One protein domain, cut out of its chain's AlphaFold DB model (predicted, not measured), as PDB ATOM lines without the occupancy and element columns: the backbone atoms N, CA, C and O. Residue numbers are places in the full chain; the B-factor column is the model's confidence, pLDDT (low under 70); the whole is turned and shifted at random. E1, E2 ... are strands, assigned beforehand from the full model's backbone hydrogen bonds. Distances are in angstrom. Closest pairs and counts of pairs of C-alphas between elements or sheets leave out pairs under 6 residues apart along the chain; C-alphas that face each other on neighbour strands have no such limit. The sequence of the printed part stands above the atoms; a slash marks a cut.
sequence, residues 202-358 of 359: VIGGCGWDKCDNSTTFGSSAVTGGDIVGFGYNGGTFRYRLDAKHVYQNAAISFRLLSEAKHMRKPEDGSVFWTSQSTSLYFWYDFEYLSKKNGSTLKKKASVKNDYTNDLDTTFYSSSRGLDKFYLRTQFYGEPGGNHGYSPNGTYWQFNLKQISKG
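AT A GLANCE: This is residues 202 to 358 of the 359 residues of an uncharacterized protein of Algoriphagus ornithinivorans (UniProt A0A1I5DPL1). Two long, twisted sheets lie face to face as a narrow sandwich, E1, E2, E3, E4 and E7 in one and E6, E5, E8 and E9 in the other, with strands running nearly along the rod. The sheets come close where E9 passes E1 and where E5 passes E7, while E2 and the tight link from E2 to E3 make one end of the rod. The printed part has 157 residues with nine named strands, E1 to E9 in chain order, and no named helix: all strand. The first sheet is branched at E3, the second has the order E6, E5, E8, E9, and both are antiparallel. The whole is compact, with a radius of gyration of the C-alphas of 17.1 A and spans of 59 by 25 by 25 A.

IN THESE COORDINATES: In the branched sheet, E3 is residues 236 to 250, 42.1 A long, from C-alpha 236 at (144.113, 119.216, 305.382); E4 is residues 253 to 266, 39.1 A; E7 is residues 310 to 318, 22.9 A; E2 is residues 227 to 231; E1 is residues 210 to 212, from C-alpha 210 at (176.626, 123.749, 304.304). In the other sheet, E5 is residues 278 to 290, 34.7 A; E8 is residues 322 to 333, 30.2 A; E6 is residues 298 to 308, 28.1 A; E9 is residues 348 to 357, 27.7 A, ending at C-alpha 357 at (185.727, 129.663, 306.949).

HOW THE PARTS SIT: E1 and E2 lie on one side of E3, E4 on the other side. N 211 and O 245, of E1 and E3, are 3.0 A apart, within hydrogen-bond range, as are N 229 and O 237, of E2 and E3, at 2.8 A. E2, E3 and E4 form a meander, each strand the antiparallel neighbour of the one before, with N 242 and O 261 at 2.9 A. E7 is an edge strand beside E4, with N 260 and O 311 at 2.8 A. In the other sheet these N and O pairs are within hydrogen-bond range: N 284 and O 302, of E5 and E6, at 2.9 A, N 283 and O 330, of E5 and E8, at 2.9 A, and N 331 and O 350, of E8 and E9, at 2.8 A. In this sandwich, two sheets face to face, the facing parts are 9.3 A centre to centre and the strands stand at 10 degrees. The closest C-alphas of E1 and E9, Lys 210 and Ile 355, are 6.3 A apart; those of E5 and E7, Leu 280 and Leu 311, are 7.0 A apart.

THE WHOLE: The two C-alphas farthest apart, of Gly 234 and Gly 294, are 59.3 A apart. The printed part has no cut. The links E1 to E2, E4 to E5 and E8 to E9 are long. Mean pLDDT of the printed part is 83.8; residues 215 to 224, 232 to 234, 269 and 336 to 345 are under 70.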
ATOM      1  N   VAL A 202     168.464 126.832 313.298       86.62
ATOM      2  CA  VAL A 202     168.671 125.461 312.836       86.62
ATOM      3  C   VAL A 202     170.158 125.138 312.899       86.62
ATOM      4  O   VAL A 202     170.980 125.784 312.248       86.62
ATOM      5  N   ILE A 203     170.498 124.123 313.691       85.12
ATOM      6  CA  ILE A 203     171.874 123.634 313.871       85.12
ATOM      7  C   ILE A 203     172.089 122.211 313.335       85.12
ATOM      8  O   ILE A 203     173.236 121.818 313.107       85.12
ATOM      9  N   GLY A 204     171.013 121.436 313.150       83.19
ATOM     10  CA  GLY A 204     171.064 120.102 312.547       83.19
ATOM     11  C   GLY A 204     171.386 120.196 311.057       83.19
ATOM     12  O   GLY A 204     170.951 121.134 310.407       83.19
ATOM     13  N   GLY A 205     172.192 119.271 310.525       84.88
ATOM     14  CA  GLY A 205     172.595 119.304 309.111       84.88
ATOM     15  C   GLY A 205     173.618 120.393 308.752       84.88
ATOM     16  O   GLY A 205     173.829 120.656 307.568       84.88
ATOM     17  N   CYS A 206     174.264 121.026 309.744       91.00
ATOM     18  CA  CYS A 206     175.119 122.198 309.527       91.00
ATOM     19  C   CYS A 206     176.610 121.952 309.819       91.00
ATOM     20  O   CYS A 206     177.015 121.682 310.952       91.00
ATOM     21  N   GLY A 207     177.431 122.103 308.780       91.75
ATOM     22  CA  GLY A 207     178.892 122.142 308.790       91.75
ATOM     23  C   GLY A 207     179.446 123.557 308.584       91.75
ATOM     24  O   GLY A 207     178.769 124.552 308.831       91.75
ATOM     25  N   TRP A 208     180.707 123.651 308.152       94.06
ATOM     26  CA  TRP A 208     181.351 124.938 307.845       94.06
ATOM     27  C   TRP A 208     181.017 125.446 306.436       94.06
ATOM     28  O   TRP A 208     181.196 126.627 306.153       94.06
ATOM     29  N   ASP A 209     180.583 124.550 305.552       93.19
ATOM     30  CA  ASP A 209     180.330 124.747 304.123       93.19
ATOM     31  C   ASP A 209     178.858 124.613 303.743       93.19
ATOM     32  O   ASP A 209     178.455 125.098 302.691       93.19
ATOM     33  N   LYS A 210     178.044 123.963 304.570       94.12
ATOM     34  CA  LYS A 210     176.626 123.749 304.304       94.12
ATOM     35  C   LYS A 210     175.824 123.805 305.592       94.12
ATOM     36  O   LYS A 210     176.282 123.305 306.610       94.12
ATOM     37  N   CYS A 211     174.616 124.339 305.520       92.38
ATOM     38  CA  CYS A 211     173.584 124.163 306.536       92.38
ATOM     39  C   CYS A 211     172.260 123.942 305.820       92.38
ATOM     40  O   CYS A 211     171.948 124.687 304.890       92.38
ATOM     41  N   ASP A 212     171.519 122.903 306.199       89.50
ATOM     42  CA  ASP A 212     170.183 122.622 305.682       89.50
ATOM     43  C   ASP A 212     169.242 122.223 306.814       89.50
ATOM     44  O   ASP A 212     169.641 121.533 307.748       89.50
ATOM     45  N   ASN A 213     167.985 122.648 306.724       86.88
ATOM     46  CA  ASN A 213     166.953 122.266 307.688       86.88
ATOM     47  C   ASN A 213     166.258 120.944 307.324       86.88
ATOM     48  O   ASN A 213     165.279 120.563 307.967       86.88
ATOM     49  N   SER A 214     166.769 120.212 306.324       79.06
ATOM     50  CA  SER A 214     166.087 119.026 305.802       79.06
ATOM     51  C   SER A 214     166.045 117.859 306.798       79.06
ATOM     52  O   SER A 214     165.277 116.908 306.668       79.06
ATOM     53  N   THR A 215     166.892 117.936 307.821       68.00
ATOM     54  CA  THR A 215     167.049 116.921 308.864       68.00
ATOM     55  C   THR A 215     166.303 117.263 310.157       68.00
ATOM     56  O   THR A 215     166.223 116.422 311.047       68.00
ATOM     57  N   THR A 216     165.727 118.466 310.263       66.06
ATOM     58  CA  THR A 216     165.032 118.966 311.465       66.06
ATOM     59  C   THR A 216     163.504 118.854 311.395       66.06
ATOM     60  O   THR A 216     162.798 119.399 312.242       66.06
ATOM     61  N   PHE A 217     162.956 118.137 310.408       62.94
ATOM     62  CA  PHE A 217     161.505 118.021 310.247       62.94
ATOM     63  C   PHE A 217     160.840 117.219 311.374       62.94
ATOM     64  O   PHE A 217     161.234 116.095 311.672       62.94
ATOM     65  N   GLY A 218     159.773 117.790 311.945       55.19
ATOM     66  CA  GLY A 218     158.892 117.131 312.916       55.19
ATOM     67  C   GLY A 218     159.021 117.599 314.371       55.19
ATOM     68  O   GLY A 218     158.293 117.084 315.212       55.19
ATOM     69  N   SER A 219     159.901 118.559 314.690       53.03
ATOM     70  CA  SER A 219     160.145 118.976 316.083       53.03
ATOM     71  C   SER A 219     159.300 120.154 316.587       53.03
ATOM     72  O   SER A 219     159.057 120.224 317.786       53.03
ATOM     73  N   SER A 220     158.861 121.076 315.720       53.44
ATOM     74  CA  SER A 220     157.902 122.162 316.018       53.44
ATOM     75  C   SER A 220     157.725 123.062 314.788       53.44
ATOM     76  O   SER A 220     158.676 123.267 314.028       53.44
ATOM     77  N   ALA A 221     156.537 123.651 314.614       54.09
ATOM     78  CA  ALA A 221     156.285 124.674 313.597       54.09
ATOM     79  C   ALA A 221     157.160 125.933 313.785       54.09
ATOM     80  O   ALA A 221     157.558 126.558 312.810       54.09
ATOM     81  N   VAL A 222     157.555 126.236 315.028       51.44
ATOM     82  CA  VAL A 222     158.413 127.385 315.384       51.44
ATOM     83  C   VAL A 222     159.887 127.148 315.010       51.44
ATOM     84  O   VAL A 222     160.648 128.092 314.841       51.44
ATOM     85  N   THR A 223     160.317 125.889 314.855       51.75
ATOM     86  CA  THR A 223     161.731 125.523 314.624       51.75
ATOM     87  C   THR A 223     162.051 125.120 313.177       51.75
ATOM     88  O   THR A 223     163.131 124.591 312.926       51.75
ATOM     89  N   GLY A 224     161.125 125.328 312.228       58.41
ATOM     90  CA  GLY A 224     161.289 124.922 310.820       58.41
ATOM     91  C   GLY A 224     160.698 123.549 310.465       58.41
ATOM     92  O   GLY A 224     161.163 122.901 309.530       58.41
ATOM     93  N   GLY A 225     159.709 123.074 311.227       75.31
ATOM     94  CA  GLY A 225     158.977 121.839 310.943       75.31
ATOM     95  C   GLY A 225     157.889 121.994 309.877       75.31
ATOM     96  O   GLY A 225     157.655 123.071 309.335       75.31
ATOM     97  N   ASP A 226     157.197 120.893 309.607       85.69
ATOM     98  CA  ASP A 226     156.025 120.901 308.742       85.69
ATOM     99  C   ASP A 226     154.863 121.648 309.428       85.69
ATOM    100  O   ASP A 226     154.606 121.426 310.614       85.69
ATOM    101  N   ILE A 227     154.142 122.500 308.695       84.19
ATOM    102  CA  ILE A 227     152.944 123.184 309.200       84.19
ATOM    103  C   ILE A 227     151.707 122.521 308.608       84.19
ATOM    104  O   ILE A 227     151.617 122.337 307.397       84.19
ATOM    105  N   VAL A 228     150.747 122.169 309.460       85.25
ATOM    106  CA  VAL A 228     149.438 121.694 309.013       85.25
ATOM    107  C   VAL A 228     148.548 122.904 308.743       85.25
ATOM    108  O   VAL A 228     148.344 123.739 309.623       85.25
ATOM    109  N   GLY A 229     148.031 122.995 307.526       81.94
ATOM    110  CA  GLY A 229     147.076 124.012 307.111       81.94
ATOM    111  C   GLY A 229     145.846 123.399 306.455       81.94
ATOM    112  O   GLY A 229     145.754 122.186 306.257       81.94
ATOM    113  N   PHE A 230     144.891 124.254 306.123       79.12
ATOM    114  CA  PHE A 230     143.650 123.883 305.461       79.12
ATOM    115  C   PHE A 230     143.643 124.437 304.050       79.12
ATOM    116  O   PHE A 230     144.074 125.565 303.819       79.12
ATOM    117  N   GLY A 231     143.164 123.632 303.107       74.56
ATOM    118  CA  GLY A 231     142.902 124.125 301.768       74.56
ATOM    119  C   GLY A 231     141.663 125.011 301.742       74.56
ATOM    120  O   GLY A 231     140.718 124.752 302.486       74.56
ATOM    121  N   TYR A 232     141.626 126.006 300.852       65.19
ATOM    122  CA  TYR A 232     140.397 126.782 300.617       65.19
ATOM    123  C   TYR A 232     139.258 125.895 300.072       65.19
ATOM    124  O   TYR A 232     138.102 126.082 300.429       65.19
ATOM    125  N   ASN A 233     139.614 124.833 299.339       63.75
ATOM    126  CA  ASN A 233     138.753 123.730 298.878       63.75
ATOM    127  C   ASN A 233     138.331 122.722 299.956       63.75
ATOM    128  O   ASN A 233     137.765 121.672 299.648       63.75
ATOM    129  N   GLY A 234     138.658 122.985 301.218       69.44
ATOM    130  CA  GLY A 234     138.669 121.949 302.235       69.44
ATOM    131  C   GLY A 234     139.843 120.982 302.056       69.44
ATOM    132  O   GLY A 234     140.687 121.103 301.164       69.44
ATOM    133  N   GLY A 235     139.925 120.025 302.976       79.50
ATOM    134  CA  GLY A 235     141.074 119.135 303.099       79.50
ATOM    135  C   GLY A 235     142.206 119.742 303.925       79.50
ATOM    136  O   GLY A 235     142.368 120.957 304.049       79.50
ATOM    137  N   THR A 236     142.986 118.855 304.527       86.50
ATOM    138  CA  THR A 236     144.113 119.216 305.382       86.50
ATOM    139  C   THR A 236     145.399 118.949 304.617       86.50
ATOM    140  O   THR A 236     145.589 117.873 304.048       86.50
ATOM    141  N   PHE A 237     146.281 119.941 304.589       87.50
ATOM    142  CA  PHE A 237     147.567 119.867 303.916       87.50
ATOM    143  C   PHE A 237     148.687 120.025 304.919       87.50
ATOM    144  O   PHE A 237     148.597 120.777 305.886       87.50
ATOM    145  N   ARG A 238     149.788 119.359 304.616       88.38
ATOM    146  CA  ARG A 238     151.063 119.599 305.249       88.38
ATOM    147  C   ARG A 238     151.910 120.452 304.333       88.38
ATOM    148  O   ARG A 238     152.132 120.084 303.180       88.38
ATOM    149  N   TYR A 239     152.409 121.556 304.851       88.00
ATOM    150  CA  TYR A 239     153.326 122.435 304.157       88.00
ATOM    151  C   TYR A 239     154.720 122.330 304.758       88.00
ATOM    152  O   TYR A 239     154.883 122.010 305.938       88.00
ATOM    153  N   ARG A 240     155.726 122.612 303.939       88.62
ATOM    154  CA  ARG A 240     157.136 122.536 304.297       88.62
ATOM    155  C   ARG A 240     157.903 123.661 303.628       88.62
ATOM    156  O   ARG A 240     157.689 123.934 302.447       88.62
ATOM    157  N   LEU A 241     158.837 124.242 304.372       88.50
ATOM    158  CA  LEU A 241     159.839 125.156 303.850       88.50
ATOM    159  C   LEU A 241     161.224 124.543 304.037       88.50
ATOM    160  O   LEU A 241     161.771 124.546 305.140       88.50
ATOM    161  N   ASP A 242     161.795 124.030 302.953       90.44
ATOM    162  CA  ASP A 242     163.186 123.592 302.923       90.44
ATOM    163  C   ASP A 242     164.057 124.816 302.710       90.44
ATOM    164  O   ASP A 242     163.835 125.571 301.771       90.44
ATOM    165  N   ALA A 243     165.075 125.003 303.531       91.62
ATOM    166  CA  ALA A 243     166.053 126.052 303.336       91.62
ATOM    167  C   ALA A 243     167.456 125.504 303.548       91.62
ATOM    168  O   ALA A 243     167.717 124.686 304.437       91.62
ATOM    169  N   LYS A 244     168.382 125.982 302.725       92.88
ATOM    170  CA  LYS A 244     169.798 125.680 302.863       92.88
ATOM    171  C   LYS A 244     170.642 126.853 302.415       92.88
ATOM    172  O   LYS A 244     170.270 127.604 301.518       92.88
ATOM    173  N   HIS A 245     171.840 126.932 302.958       93.25
ATOM    174  CA  HIS A 245     172.911 127.680 302.329       93.25
ATOM    175  C   HIS A 245     174.132 126.789 302.148       93.25
ATOM    176  O   HIS A 245     174.379 125.874 302.940       93.25
ATOM    177  N   VAL A 246     174.852 127.002 301.049       94.62
ATOM    178  CA  VAL A 246     175.913 126.095 300.606       94.62
ATOM    179  C   VAL A 246     177.053 126.882 299.973       94.62
ATOM    180  O   VAL A 246     176.846 127.704 299.079       94.62
ATOM    181  N   TYR A 247     178.272 126.572 300.397       95.88
ATOM    182  CA  TYR A 247     179.495 126.840 299.665       95.88
ATOM    183  C   TYR A 247     179.857 125.613 298.820       95.88
ATOM    184  O   TYR A 247     180.477 124.662 299.291       95.88
ATOM    185  N   GLN A 248     179.445 125.622 297.556       89.62
ATOM    186  CA  GLN A 248     179.731 124.557 296.601       89.62
ATOM    187  C   GLN A 248     181.123 124.749 296.001       89.62
ATOM    188  O   GLN A 248     181.489 125.855 295.593       89.62
ATOM    189  N   ASN A 249     181.888 123.664 295.901       86.81
ATOM    190  CA  ASN A 249     183.178 123.647 295.228       86.81
ATOM    191  C   ASN A 249     183.292 122.447 294.278       86.81
ATOM    192  O   ASN A 249     182.949 121.315 294.598       86.81
ATOM    193  N   ALA A 250     183.781 122.706 293.075       83.44
ATOM    194  CA  ALA A 250     184.006 121.693 292.057       83.44
ATOM    195  C   ALA A 250     185.226 122.095 291.233       83.44
ATOM    196  O   ALA A 250     185.063 122.620 290.139       83.44
ATOM    197  N   ALA A 251     186.426 121.887 291.796       73.50
ATOM    198  CA  ALA A 251     187.772 122.156 291.252       73.50
ATOM    199  C   ALA A 251     188.005 123.545 290.606       73.50
ATOM    200  O   ALA A 251     188.865 124.302 291.052       73.50
ATOM    201  N   ILE A 252     187.252 123.867 289.558       83.00
ATOM    202  CA  ILE A 252     187.265 125.080 288.740       83.00
ATOM    203  C   ILE A 252     185.990 125.931 288.869       83.00
ATOM    204  O   ILE A 252     185.872 126.931 288.169       83.00
ATOM    205  N   SER A 253     185.031 125.546 289.716       79.81
ATOM    206  CA  SER A 253     183.786 126.286 289.955       79.81
ATOM    207  C   SER A 253     183.479 126.352 291.446       79.81
ATOM    208  O   SER A 253     183.544 125.342 292.148       79.81
ATOM    209  N   PHE A 254     183.173 127.551 291.933       90.81
ATOM    210  CA  PHE A 254     182.897 127.823 293.335       90.81
ATOM    211  C   PHE A 254     181.686 128.739 293.439       90.81
ATOM    212  O   PHE A 254     181.647 129.779 292.779       90.81
ATOM    213  N   ARG A 255     180.727 128.384 294.295       93.25
ATOM    214  CA  ARG A 255     179.493 129.151 294.488       93.25
ATOM    215  C   ARG A 255     179.148 129.250 295.969       93.25
ATOM    216  O   ARG A 255     179.242 128.257 296.676       93.25
ATOM    217  N   LEU A 256     178.761 130.435 296.427       94.62
ATOM    218  CA  LEU A 256     178.147 130.656 297.739       94.62
ATOM    219  C   LEU A 256     176.709 131.103 297.499       94.62
ATOM    220  O   LEU A 256     176.495 132.123 296.837       94.62
ATOM    221  N   LEU A 257     175.747 130.339 298.001       95.25
ATOM    222  CA  LEU A 257     174.327 130.559 297.744       95.25
ATOM    223  C   LEU A 257     173.464 130.246 298.963       95.25
ATOM    224  O   LEU A 257     173.888 129.502 299.853       95.25
ATOM    225  N   SER A 258     172.241 130.764 298.927       95.06
ATOM    226  CA  SER A 258     171.120 130.361 299.772       95.06
ATOM    227  C   SER A 258     169.932 130.005 298.893       95.06
ATOM    228  O   SER A 258     169.657 130.697 297.917       95.06
ATOM    229  N   GLU A 259     169.227 128.946 299.262       93.50
ATOM    230  CA  GLU A 259     168.033 128.449 298.587       93.50
ATOM    231  C   GLU A 259     166.950 128.188 299.631       93.50
ATOM    232  O   GLU A 259     167.231 127.610 300.683       93.50
ATOM    233  N   ALA A 260     165.715 128.565 299.316       91.31
ATOM    234  CA  ALA A 260     164.518 128.124 300.011       91.31
ATOM    235  C   ALA A 260     163.537 127.507 299.016       91.31
ATOM    236  O   ALA A 260     163.452 127.956 297.876       91.31
ATOM    237  N   LYS A 261     162.794 126.485 299.435       91.94
ATOM    238  CA  LYS A 261     161.775 125.821 298.634       91.94
ATOM    239  C   LYS A 261     160.553 125.516 299.485       91.94
ATOM    240  O   LYS A 261     160.634 124.758 300.450       91.94
ATOM    241  N   HIS A 262     159.421 126.070 299.086       89.69
ATOM    242  CA  HIS A 262     158.127 125.774 299.668       89.69
ATOM    243  C   HIS A 262     157.450 124.618 298.930       89.69
ATOM    244  O   HIS A 262     157.430 124.542 297.696       89.69
ATOM    245  N   MET A 263     156.907 123.688 299.705       90.19
ATOM    246  CA  MET A 263     156.243 122.499 299.201       90.19
ATOM    247  C   MET A 263     155.021 122.172 300.046       90.19
ATOM    248  O   MET A 263     154.972 122.471 301.237       90.19
ATOM    249  N   ARG A 264     154.055 121.484 299.442       88.94
ATOM    250  CA  ARG A 264     152.885 120.956 300.142       88.94
ATOM    251  C   ARG A 264     152.641 119.493 299.821       88.94
ATOM    252  O   ARG A 264     153.113 118.981 298.810       88.94
ATOM    253  N   LYS A 265     151.852 118.834 300.655       88.69
ATOM    254  CA  LYS A 265     151.255 117.532 300.371       88.69
ATOM    255  C   LYS A 265     149.941 117.367 301.139       88.69
ATOM    256  O   LYS A 265     149.784 118.000 302.182       88.69
ATOM    257  N   PRO A 266     149.004 116.540 300.664       88.56
ATOM    258  CA  PRO A 266     147.860 116.115 301.466       88.56
ATOM    259  C   PRO A 266     148.288 115.488 302.806       88.56
ATOM    260  O   PRO A 266     149.270 114.742 302.860       88.56
ATOM    261  N   GLU A 267     147.568 115.801 303.886       83.44
ATOM    262  CA  GLU A 267     147.812 115.237 305.226       83.44
ATOM    263  C   GLU A 267     147.375 113.764 305.320       83.44
ATOM    264  O   GLU A 267     147.928 113.002 306.108       83.44
ATOM    265  N   ASP A 268     146.446 113.335 304.459       77.12
ATOM    266  CA  ASP A 268     145.822 112.003 304.416       77.12
ATOM    267  C   ASP A 268     146.734 110.858 303.925       77.12
ATOM    268  O   ASP A 268     146.274 109.735 303.718       77.12
ATOM    269  N   GLY A 269     148.041 111.102 303.800       64.44
ATOM    270  CA  GLY A 269     149.036 110.043 303.604       64.44
ATOM    271  C   GLY A 269     149.762 110.055 302.262       64.44
ATOM    272  O   GLY A 269     150.520 109.124 301.983       64.44
ATOM    273  N   SER A 270     149.615 111.107 301.448       77.56
ATOM    274  CA  SER A 270     150.495 111.285 300.289       77.56
ATOM    275  C   SER A 270     151.970 111.330 300.714       77.56
ATOM    276  O   SER A 270     152.371 111.997 301.677       77.56
ATOM    277  N   VAL A 271     152.807 110.616 299.960       74.94
ATOM    278  CA  VAL A 271     154.271 110.619 300.110       74.94
ATOM    279  C   VAL A 271     154.943 111.708 299.275       74.94
ATOM    280  O   VAL A 271     156.113 112.011 299.506       74.94
ATOM    281  N   PHE A 272     154.225 112.315 298.327       84.00
ATOM    282  CA  PHE A 272     154.802 113.244 297.362       84.00
ATOM    283  C   PHE A 272     154.572 114.695 297.763       84.00
ATOM    284  O   PHE A 272     153.440 115.127 297.980       84.00
ATOM    285  N   TRP A 273     155.670 115.442 297.810       87.75
ATOM    286  CA  TRP A 273     155.676 116.890 297.949       87.75
ATOM    287  C   TRP A 273     155.500 117.542 296.578       87.75
ATOM    288  O   TRP A 273     156.235 117.229 295.641       87.75
ATOM    289  N   THR A 274     154.552 118.463 296.465       87.88
ATOM    290  CA  THR A 274     154.340 119.294 295.280       87.88
ATOM    291  C   THR A 274     154.817 120.716 295.549       87.88
ATOM    292  O   THR A 274     154.656 121.243 296.651       87.88
ATOM    293  N   SER A 275     155.448 121.335 294.550       86.06
ATOM    294  CA  SER A 275     155.823 122.748 294.617       86.06
ATOM    295  C   SER A 275     154.571 123.617 294.685       86.06
ATOM    296  O   SER A 275     153.603 123.362 293.969       86.06
ATOM    297  N   GLN A 276     154.605 124.649 295.524       81.06
ATOM    298  CA  GLN A 276     153.510 125.599 295.659       81.06
ATOM    299  C   GLN A 276     154.057 127.003 295.876       81.06
ATOM    300  O   GLN A 276     154.860 127.198 296.787       81.06
ATOM    301  N   SER A 277     153.613 127.974 295.080       79.69
ATOM    302  CA  SER A 277     153.996 129.365 295.308       79.69
ATOM    303  C   SER A 277     153.397 129.875 296.607       79.69
ATOM    304  O   SER A 277     152.215 129.649 296.878       79.69
ATOM    305  N   THR A 278     154.237 130.538 297.392       79.06
ATOM    306  CA  THR A 278     153.862 131.297 298.577       79.06
ATOM    307  C   THR A 278     154.737 132.543 298.646       79.06
ATOM    308  O   THR A 278     155.710 132.696 297.908       79.06
ATOM    309  N   SER A 279     154.388 133.430 299.554       77.25
ATOM    310  CA  SER A 279     155.195 134.582 299.896       77.25
ATOM    311  C   SER A 279     156.447 134.116 300.653       77.25
ATOM    312  O   SER A 279     156.357 133.660 301.798       77.25
ATOM    313  N   LEU A 280     157.610 134.186 300.000       79.94
ATOM    314  CA  LEU A 280     158.896 133.769 300.557       79.94
ATOM    315  C   LEU A 280     159.817 134.952 300.796       79.94
ATOM    316  O   LEU A 280     159.949 135.854 299.969       79.94
ATOM    317  N   TYR A 281     160.519 134.886 301.923       81.12
ATOM    318  CA  TYR A 281     161.344 135.966 302.428       81.12
ATOM    319  C   TYR A 281     162.618 135.406 303.009       81.12
ATOM    320  O   TYR A 281     162.602 134.422 303.750       81.12
ATOM    321  N   PHE A 282     163.738 136.060 302.738       85.62
ATOM    322  CA  PHE A 282     164.887 135.857 303.595       85.62
ATOM    323  C   PHE A 282     165.750 137.106 303.708       85.62
ATOM    324  O   PHE A 282     165.998 137.839 302.745       85.62
ATOM    325  N   TRP A 283     166.227 137.323 304.924       88.31
ATOM    326  CA  TRP A 283     167.304 138.247 305.221       88.31
ATOM    327  C   TRP A 283     168.638 137.526 305.062       88.31
ATOM    328  O   TRP A 283     168.757 136.336 305.375       88.31
ATOM    329  N   TYR A 284     169.655 138.246 304.601       89.81
ATOM    330  CA  TYR A 284     171.011 137.732 304.517       89.81
ATOM    331  C   TYR A 284     172.046 138.769 304.911       89.81
ATOM    332  O   TYR A 284     171.921 139.952 304.602       89.81
ATOM    333  N   ASP A 285     173.120 138.276 305.509       90.06
ATOM    334  CA  ASP A 285     174.351 139.006 305.756       90.06
ATOM    335  C   ASP A 285     175.529 138.113 305.383       90.06
ATOM    336  O   ASP A 285     175.678 137.000 305.896       90.06
ATOM    337  N   PHE A 286     176.342 138.587 304.446       94.94
ATOM    338  CA  PHE A 286     177.514 137.863 303.992       94.94
ATOM    339  C   PHE A 286     178.747 138.746 303.998       94.94
ATOM    340  O   PHE A 286     178.695 139.938 303.685       94.94
ATOM    341  N   GLU A 287     179.884 138.101 304.216       97.00
ATOM    342  CA  GLU A 287     181.200 138.627 303.892       97.00
ATOM    343  C   GLU A 287     181.982 137.555 303.137       97.00
ATOM    344  O   GLU A 287     181.907 136.375 303.475       97.00
ATOM    345  N   TYR A 288     182.747 137.942 302.118       97.00
ATOM    346  CA  TYR A 288     183.689 137.040 301.467       97.00
ATOM    347  C   TYR A 288     184.939 137.750 300.945       97.00
ATOM    348  O   TYR A 288     184.913 138.914 300.539       97.00
ATOM    349  N   LEU A 289     186.040 137.001 300.892       97.25
ATOM    350  CA  LEU A 289     187.278 137.357 300.207       97.25
ATOM    351  C   LEU A 289     187.647 136.242 299.228       97.25
ATOM    352  O   LEU A 289     187.713 135.071 299.601       97.25
ATOM    353  N   SER A 290     187.893 136.601 297.973       95.81
ATOM    354  CA  SER A 290     188.220 135.648 296.910       95.81
ATOM    355  C   SER A 290     189.720 135.347 296.864       95.81
ATOM    356  O   SER A 290     190.537 136.251 297.003       95.81
ATOM    357  N   LYS A 291     190.093 134.118 296.502       94.38
ATOM    358  CA  LYS A 291     191.485 133.719 296.206       94.38
ATOM    359  C   LYS A 291     192.080 134.382 294.961       94.38
ATOM    360  O   LYS A 291     193.220 134.118 294.587       94.38
ATOM    361  N   LYS A 292     191.295 135.182 294.237       92.56
ATOM    362  CA  LYS A 292     191.782 135.952 293.089       92.56
ATOM    363  C   LYS A 292     192.756 137.031 293.578       92.56
ATOM    364  O   LYS A 292     192.401 137.823 294.445       92.56
ATOM    365  N   ASN A 293     193.944 137.105 292.975       89.62
ATOM    366  CA  ASN A 293     194.911 138.166 293.266       89.62
ATOM    367  C   ASN A 293     194.271 139.555 293.137       89.62
ATOM    368  O   ASN A 293     193.571 139.833 292.159       89.62
ATOM    369  N   GLY A 294     194.519 140.410 294.131       89.25
ATOM    370  CA  GLY A 294     193.956 141.759 294.201       89.25
ATOM    371  C   GLY A 294     192.463 141.807 294.538       89.25
ATOM    372  O   GLY A 294     191.855 142.865 294.394       89.25
ATOM    373  N   SER A 295     191.845 140.693 294.953       92.00
ATOM    374  CA  SER A 295     190.469 140.745 295.440       92.00
ATOM    375  C   SER A 295     190.388 141.524 296.751       92.00
ATOM    376  O   SER A 295     191.309 141.529 297.567       92.00
ATOM    377  N   THR A 296     189.261 142.198 296.938       94.38
ATOM    378  CA  THR A 296     188.948 142.924 298.161       94.38
ATOM    379  C   THR A 296     187.779 142.266 298.865       94.38
ATOM    380  O   THR A 296     186.999 141.520 298.264       94.38
ATOM    381  N   LEU A 297     187.668 142.559 300.155       95.38
ATOM    382  CA  LEU A 297     186.569 142.095 300.973       95.38
ATOM    383  C   LEU A 297     185.239 142.628 300.436       95.38
ATOM    384  O   LEU A 297     185.082 143.832 300.227       95.38
ATOM    385  N   LYS A 298     184.279 141.732 300.228       93.25
ATOM    386  CA  LYS A 298     182.904 142.077 299.870       93.25
ATOM    387  C   LYS A 298     182.011 141.744 301.043       93.25
ATOM    388  O   LYS A 298     182.119 140.650 301.580       93.25
ATOM    389  N   LYS A 299     181.140 142.677 301.415       95.00
ATOM    390  CA  LYS A 299     180.137 142.480 302.456       95.00
ATOM    391  C   LYS A 299     178.827 143.142 302.067       95.00
ATOM    392  O   LYS A 299     178.855 144.198 301.431       95.00
ATOM    393  N   LYS A 300     177.707 142.530 302.431       88.19
ATOM    394  CA  LYS A 300     176.372 143.101 302.243       88.19
ATOM    395  C   LYS A 300     175.402 142.431 303.207       88.19
ATOM    396  O   LYS A 300     175.361 141.206 303.266       88.19
ATOM    397  N   ALA A 301     174.586 143.253 303.856       85.31
ATOM    398  CA  ALA A 301     173.384 142.827 304.553       85.31
ATOM    399  C   ALA A 301     172.166 143.380 303.810       85.31
ATOM    400  O   ALA A 301     172.171 144.547 303.408       85.31
ATOM    401  N   SER A 302     171.167 142.545 303.541       82.62
ATOM    402  CA  SER A 302     169.971 142.935 302.792       82.62
ATOM    403  C   SER A 302     168.872 141.881 302.942       82.62
ATOM    404  O   SER A 302     168.998 140.930 303.710       82.62
ATOM    405  N   VAL A 303     167.785 142.066 302.205       79.94
ATOM    406  CA  VAL A 303     166.604 141.207 302.198       79.94
ATOM    407  C   VAL A 303     166.253 140.857 300.759       79.94
ATOM    408  O   VAL A 303     166.592 141.599 299.831       79.94
ATOM    409  N   LYS A 304     165.599 139.717 300.566       80.75
ATOM    410  CA  LYS A 304     164.958 139.353 299.306       80.75
ATOM    411  C   LYS A 304     163.587 138.764 299.596       80.75
ATOM    412  O   LYS A 304     163.438 137.969 300.523       80.75
ATOM    413  N   ASN A 305     162.629 139.142 298.767       77.75
ATOM    414  CA  ASN A 305     161.276 138.635 298.773       77.75
ATOM    415  C   ASN A 305     160.819 138.259 297.373       77.75
ATOM    416  O   ASN A 305     161.240 138.894 296.408       77.75
ATOM    417  N   ASP A 306     159.960 137.250 297.283       76.19
ATOM    418  CA  ASP A 306     159.318 136.855 296.031       76.19
ATOM    419  C   ASP A 306     158.057 136.015 296.309       76.19
ATOM    420  O   ASP A 306     157.980 135.336 297.339       76.19
ATOM    421  N   TYR A 307     157.082 136.037 295.396       73.25
ATOM    422  CA  TYR A 307     155.926 135.137 295.432       73.25
ATOM    423  C   TYR A 307     156.203 133.930 294.535       73.25
ATOM    424  O   TYR A 307     155.925 133.912 293.337       73.25
ATOM    425  N   THR A 308     156.790 132.899 295.124       78.44
ATOM    426  CA  THR A 308     157.331 131.755 294.388       78.44
ATOM    427  C   THR A 308     157.350 130.512 295.270       78.44
ATOM    428  O   THR A 308     157.171 130.574 296.487       78.44
ATOM    429  N   ASN A 309     157.525 129.340 294.669       85.56
ATOM    430  CA  ASN A 309     157.775 128.117 295.422       85.56
ATOM    431  C   ASN A 309     159.263 127.931 295.732       85.56
ATOM    432  O   ASN A 309     159.611 127.009 296.467       85.56
ATOM    433  N   ASP A 310     160.148 128.708 295.115       91.06
ATOM    434  CA  ASP A 310     161.592 128.581 295.241       91.06
ATOM    435  C   ASP A 310     162.304 129.931 295.167       91.06
ATOM    436  O   ASP A 310     162.117 130.729 294.254       91.06
ATOM    437  N   LEU A 311     163.164 130.177 296.150       87.38
ATOM    438  CA  LEU A 311     163.897 131.422 296.293       87.38
ATOM    439  C   LEU A 311     165.393 131.122 296.378       87.38
ATOM    440  O   LEU A 311     165.882 130.657 297.404       87.38
ATOM    441  N   ASP A 312     166.126 131.394 295.298       90.56
ATOM    442  CA  ASP A 312     167.592 131.276 295.225       90.56
ATOM    443  C   ASP A 312     168.228 132.668 295.274       90.56
ATOM    444  O   ASP A 312     167.744 133.635 294.669       90.56
ATOM    445  N   THR A 313     169.329 132.797 296.008       89.75
ATOM    446  CA  THR A 313     170.272 133.901 295.840       89.75
ATOM    447  C   THR A 313     171.706 133.413 295.849       89.75
ATOM    448  O   THR A 313     172.167 132.738 296.766       89.75
ATOM    449  N   THR A 314     172.451 133.861 294.840       92.31
ATOM    450  CA  THR A 314     173.883 133.600 294.705       92.31
ATOM    451  C   THR A 314     174.685 134.829 295.097       92.31
ATOM    452  O   THR A 314     174.608 135.864 294.439       92.31
ATOM    453  N   PHE A 315     175.496 134.705 296.145       91.94
ATOM    454  CA  PHE A 315     176.337 135.791 296.664       91.94
ATOM    455  C   PHE A 315     177.721 135.811 296.019       91.94
ATOM    456  O   PHE A 315     178.344 136.864 295.865       91.94
ATOM    457  N   TYR A 316     178.208 134.630 295.641       92.00
ATOM    458  CA  TYR A 316     179.487 134.449 294.976       92.00
ATOM    459  C   TYR A 316     179.373 133.349 293.932       92.00
ATOM    460  O   TYR A 316     178.831 132.286 294.216       92.00
ATOM    461  N   SER A 317     179.927 133.592 292.749       91.69
ATOM    462  CA  SER A 317     180.142 132.578 291.720       91.69
ATOM    463  C   SER A 317     181.430 132.913 290.977       91.69
ATOM    464  O   SER A 317     181.590 134.029 290.473       91.69
ATOM    465  N   SER A 318     182.402 132.002 290.975       90.69
ATOM    466  CA  SER A 318     183.693 132.231 290.323       90.69
ATOM    467  C   SER A 318     184.460 130.941 290.045       90.69
ATOM    468  O   SER A 318     184.141 129.875 290.563       90.69
ATOM    469  N   SER A 319     185.543 131.063 289.275       85.62
ATOM    470  CA  SER A 319     186.512 129.987 289.041       85.62
ATOM    471  C   SER A 319     187.592 129.873 290.119       85.62
ATOM    472  O   SER A 319     188.453 128.991 290.070       85.62
ATOM    473  N   ARG A 320     187.582 130.780 291.100       90.56
ATOM    474  CA  ARG A 320     188.479 130.763 292.258       90.56
ATOM    475  C   ARG A 320     187.680 130.521 293.527       90.56
ATOM    476  O   ARG A 320     186.514 130.877 293.608       90.56
ATOM    477  N   GLY A 321     188.312 129.879 294.503       93.06
ATOM    478  CA  GLY A 321     187.700 129.670 295.808       93.06
ATOM    479  C   GLY A 321     187.685 130.944 296.652       93.06
ATOM    480  O   GLY A 321     188.235 131.976 296.268       93.06
ATOM    481  N   LEU A 322     187.100 130.837 297.838       95.94
ATOM    482  CA  LEU A 322     187.122 131.886 298.850       95.94
ATOM    483  C   LEU A 322     188.258 131.608 299.844       95.94
ATOM    484  O   LEU A 322     188.479 130.457 300.229       95.94
ATOM    485  N   ASP A 323     188.998 132.650 300.217       95.31
ATOM    486  CA  ASP A 323     189.980 132.606 301.309       95.31
ATOM    487  C   ASP A 323     189.278 132.663 302.659       95.31
ATOM    488  O   ASP A 323     189.556 131.852 303.542       95.31
ATOM    489  N   LYS A 324     188.311 133.576 302.774       96.50
ATOM    490  CA  LYS A 324     187.403 133.654 303.911       96.50
ATOM    491  C   LYS A 324     185.986 133.955 303.461       96.50
ATOM    492  O   LYS A 324     185.788 134.650 302.462       96.50
ATOM    493  N   PHE A 325     185.014 133.420 304.187       97.44
ATOM    494  CA  PHE A 325     183.614 133.803 304.043       97.44
ATOM    495  C   PHE A 325     182.829 133.569 305.330       97.44
ATOM    496  O   PHE A 325     183.182 132.685 306.112       97.44
ATOM    497  N   TYR A 326     181.765 134.338 305.526       96.62
ATOM    498  CA  TYR A 326     180.647 133.940 306.366       96.62
ATOM    499  C   TYR A 326     179.339 134.229 305.638       96.62
ATOM    500  O   TYR A 326     179.268 135.123 304.791       96.62
ATOM    501  N   LEU A 327     178.306 133.468 305.977       95.44
ATOM    502  CA  LEU A 327     176.951 133.699 305.507       95.44
ATOM    503  C   LEU A 327     175.978 133.428 306.649       95.44
ATOM    504  O   LEU A 327     175.967 132.339 307.222       95.44
ATOM    505  N   ARG A 328     175.177 134.439 306.968       92.81
ATOM    506  CA  ARG A 328     174.037 134.368 307.877       92.81
ATOM    507  C   ARG A 328     172.775 134.598 307.078       92.81
ATOM    508  O   ARG A 328     172.741 135.469 306.213       92.81
ATOM    509  N   THR A 329     171.745 133.831 307.393       91.06
ATOM    510  CA  THR A 329     170.441 133.959 306.754       91.06
ATOM    511  C   THR A 329     169.329 133.660 307.733       91.06
ATOM    512  O   THR A 329     169.437 132.698 308.498       91.06
ATOM    513  N   GLN A 330     168.250 134.416 307.609       88.44
ATOM    514  CA  GLN A 330     166.979 134.141 308.252       88.44
ATOM    515  C   GLN A 330     165.920 133.962 307.186       88.44
ATOM    516  O   GLN A 330     165.786 134.826 306.328       88.44
ATOM    517  N   PHE A 331     165.174 132.871 307.257       87.88
ATOM    518  CA  PHE A 331     164.078 132.577 306.350       87.88
ATOM    519  C   PHE A 331     162.758 132.854 307.049       87.88
ATOM    520  O   PHE A 331     162.590 132.506 308.219       87.88
ATOM    521  N   TYR A 332     161.839 133.453 306.305       84.25
ATOM    522  CA  TYR A 332     160.448 133.600 306.682       84.25
ATOM    523  C   TYR A 332     159.565 133.136 305.520       84.25
ATOM    524  O   TYR A 332     159.873 133.356 304.347       84.25
ATOM    525  N   GLY A 333     158.479 132.454 305.845       80.75
ATOM    526  CA  GLY A 333     157.511 132.022 304.852       80.75
ATOM    527  C   GLY A 333     156.194 131.673 305.508       80.75
ATOM    528  O   GLY A 333     156.159 131.165 306.629       80.75
ATOM    529  N   GLU A 334     155.110 131.917 304.793       76.56
ATOM    530  CA  GLU A 334     153.773 131.594 305.269       76.56
ATOM    531  C   GLU A 334     153.314 130.266 304.655       76.56
ATOM    532  O   GLU A 334     153.462 130.061 303.443       76.56
ATOM    533  N   PRO A 335     152.781 129.330 305.459       74.75
ATOM    534  CA  PRO A 335     152.148 128.130 304.946       74.75
ATOM    535  C   PRO A 335     150.908 128.540 304.173       74.75
ATOM    536  O   PRO A 335     150.041 129.252 304.681       74.75
ATOM    537  N   GLY A 336     150.822 128.055 302.942       68.81
ATOM    538  CA  GLY A 336     149.736 128.426 302.058       68.81
ATOM    539  C   GLY A 336     150.228 129.056 300.769       68.81
ATOM    540  O   GLY A 336     151.119 128.520 300.110       68.81
ATOM    541  N   GLY A 337     149.551 130.125 300.369       62.75
ATOM    542  CA  GLY A 337     149.559 130.679 299.024       62.75
ATOM    543  C   GLY A 337     148.159 130.551 298.439       62.75
ATOM    544  O   GLY A 337     147.176 130.554 299.169       62.75
ATOM    545  N   ASN A 338     148.063 130.363 297.130       55.44
ATOM    546  CA  ASN A 338     146.773 130.320 296.446       55.44
ATOM    547  C   ASN A 338     145.804 129.229 296.947       55.44
ATOM    548  O   ASN A 338     144.609 129.369 296.763       55.44
ATOM    549  N   HIS A 339     146.279 128.159 297.591       53.34
ATOM    550  CA  HIS A 339     145.477 126.949 297.828       53.34
ATOM    551  C   HIS A 339     145.125 126.664 299.287       53.34
ATOM    552  O   HIS A 339     144.503 125.635 299.542       53.34
ATOM    553  N   GLY A 340     145.545 127.489 300.244       62.28
ATOM    554  CA  GLY A 340     145.223 127.256 301.647       62.28
ATOM    555  C   GLY A 340     145.959 128.170 302.609       62.28
ATOM    556  O   GLY A 340     146.736 129.026 302.199       62.28
ATOM    557  N   TYR A 341     145.723 127.947 303.893       67.81
ATOM    558  CA  TYR A 341     146.194 128.790 304.983       67.81
ATOM    559  C   TYR A 341     146.513 127.952 306.223       67.81
ATOM    560  O   TYR A 341     146.031 126.829 306.384       67.81
ATOM    561  N   SER A 342     147.292 128.511 307.147       69.00
ATOM    562  CA  SER A 342     147.332 128.004 308.518       69.00
ATOM    563  C   SER A 342     146.206 128.654 309.335       69.00
ATOM    564  O   SER A 342     146.241 129.870 309.530       69.00
ATOM    565  N   PRO A 343     145.277 127.890 309.932       63.12
ATOM    566  CA  PRO A 343     144.141 128.439 310.685       63.12
ATOM    567  C   PRO A 343     144.573 129.177 311.952       63.12
ATOM    568  O   PRO A 343     143.902 130.098 312.395       63.12
ATOM    569  N   ASN A 344     145.733 128.811 312.499       65.50
ATOM    570  CA  ASN A 344     146.308 129.447 313.680       65.50
ATOM    571  C   ASN A 344     147.302 130.568 313.325       65.50
ATOM    572  O   ASN A 344     148.089 130.959 314.183       65.50
ATOM    573  N   GLY A 345     147.365 131.006 312.057       65.56
ATOM    574  CA  GLY A 345     148.338 132.010 311.602       65.56
ATOM    575  C   GLY A 345     149.802 131.598 311.801       65.56
ATOM    576  O   GLY A 345     150.674 132.443 311.964       65.56
ATOM    577  N   THR A 346     150.086 130.296 311.865       74.88
ATOM    578  CA  THR A 346     151.441 129.766 312.008       74.88
ATOM    579  C   THR A 346     152.242 130.054 310.744       74.88
ATOM    580  O   THR A 346     151.704 129.943 309.651       74.88
ATOM    581  N   TYR A 347     153.520 130.382 310.893       79.44
ATOM    582  CA  TYR A 347     154.459 130.658 309.806       79.44
ATOM    583  C   TYR A 347     155.823 130.043 310.121       79.44
ATOM    584  O   TYR A 347     156.092 129.643 311.257       79.44
ATOM    585  N   TRP A 348     156.698 129.961 309.122       83.75
ATOM    586  CA  TRP A 348     158.109 129.676 309.351       83.75
ATOM    587  C   TRP A 348     158.852 130.971 309.614       83.75
ATOM    588  O   TRP A 348     158.766 131.902 308.822       83.75
ATOM    589  N   GLN A 349     159.638 130.994 310.685       84.38
ATOM    590  CA  GLN A 349     160.662 132.006 310.901       84.38
ATOM    591  C   GLN A 349     161.850 131.360 311.604       84.38
ATOM    592  O   GLN A 349     161.751 130.948 312.758       84.38
ATOM    593  N   PHE A 350     162.974 131.228 310.908       85.50
ATOM    594  CA  PHE A 350     164.153 130.583 311.479       85.50
ATOM    595  C   PHE A 350     165.447 131.063 310.832       85.50
ATOM    596  O   PHE A 350     165.512 131.401 309.651       85.50
ATOM    597  N   ASN A 351     166.511 131.034 311.620       87.81
ATOM    598  CA  ASN A 351     167.875 131.220 311.170       87.81
ATOM    599  C   ASN A 351     168.462 129.876 310.735       87.81
ATOM    600  O   ASN A 351     168.228 128.850 311.373       87.81
ATOM    601  N   LEU A 352     169.289 129.874 309.694       90.44
ATOM    602  CA  LEU A 352     170.237 128.778 309.491       90.44
ATOM    603  C   LEU A 352     171.540 129.126 310.211       90.44
ATOM    604  O   LEU A 352     172.009 130.265 310.119       90.44
ATOM    605  N   LYS A 353     172.141 128.152 310.906       92.00
ATOM    606  CA  LYS A 353     173.464 128.320 311.521       92.00
ATOM    607  C   LYS A 353     174.439 128.875 310.491       92.00
ATOM    608  O   LYS A 353     174.573 128.320 309.411       92.00
ATOM    609  N   GLN A 354     175.156 129.930 310.869       94.31
ATOM    610  CA  GLN A 354     176.184 130.540 310.032       94.31
ATOM    611  C   GLN A 354     177.166 129.491 309.487       94.31
ATOM    612  O   GLN A 354     177.812 128.788 310.269       94.31
ATOM    613  N   ILE A 355     177.357 129.471 308.166       96.00
ATOM    614  CA  ILE A 355     178.531 128.843 307.554       96.00
ATOM    615  C   ILE A 355     179.661 129.859 307.476       96.00
ATOM    616  O   ILE A 355     179.441 131.029 307.154       96.00
ATOM    617  N   SER A 356     180.877 129.427 307.787       96.50
ATOM    618  CA  SER A 356     182.043 130.302 307.725       96.50
ATOM    619  C   SER A 356     183.352 129.536 307.654       96.50
ATOM    620  O   SER A 356     183.481 128.446 308.211       96.50
ATOM    621  N   LYS A 357     184.350 130.156 307.027       95.81
ATOM    622  CA  LYS A 357     185.727 129.663 306.949       95.81
ATOM    623  C   LYS A 357     186.708 130.827 306.927       95.81
ATOM    624  O   LYS A 357     186.419 131.842 306.301       95.81
ATOM    625  N   GLY A 358     187.877 130.645 307.545       90.44
ATOM    626  CA  GLY A 358     188.977 131.616 307.494       90.44
ATOM    627  C   GLY A 358     188.801 132.838 308.404       90.44
ATOM    628  O   GLY A 358     189.409 133.869 308.124       90.44
TER     629      GLY A 358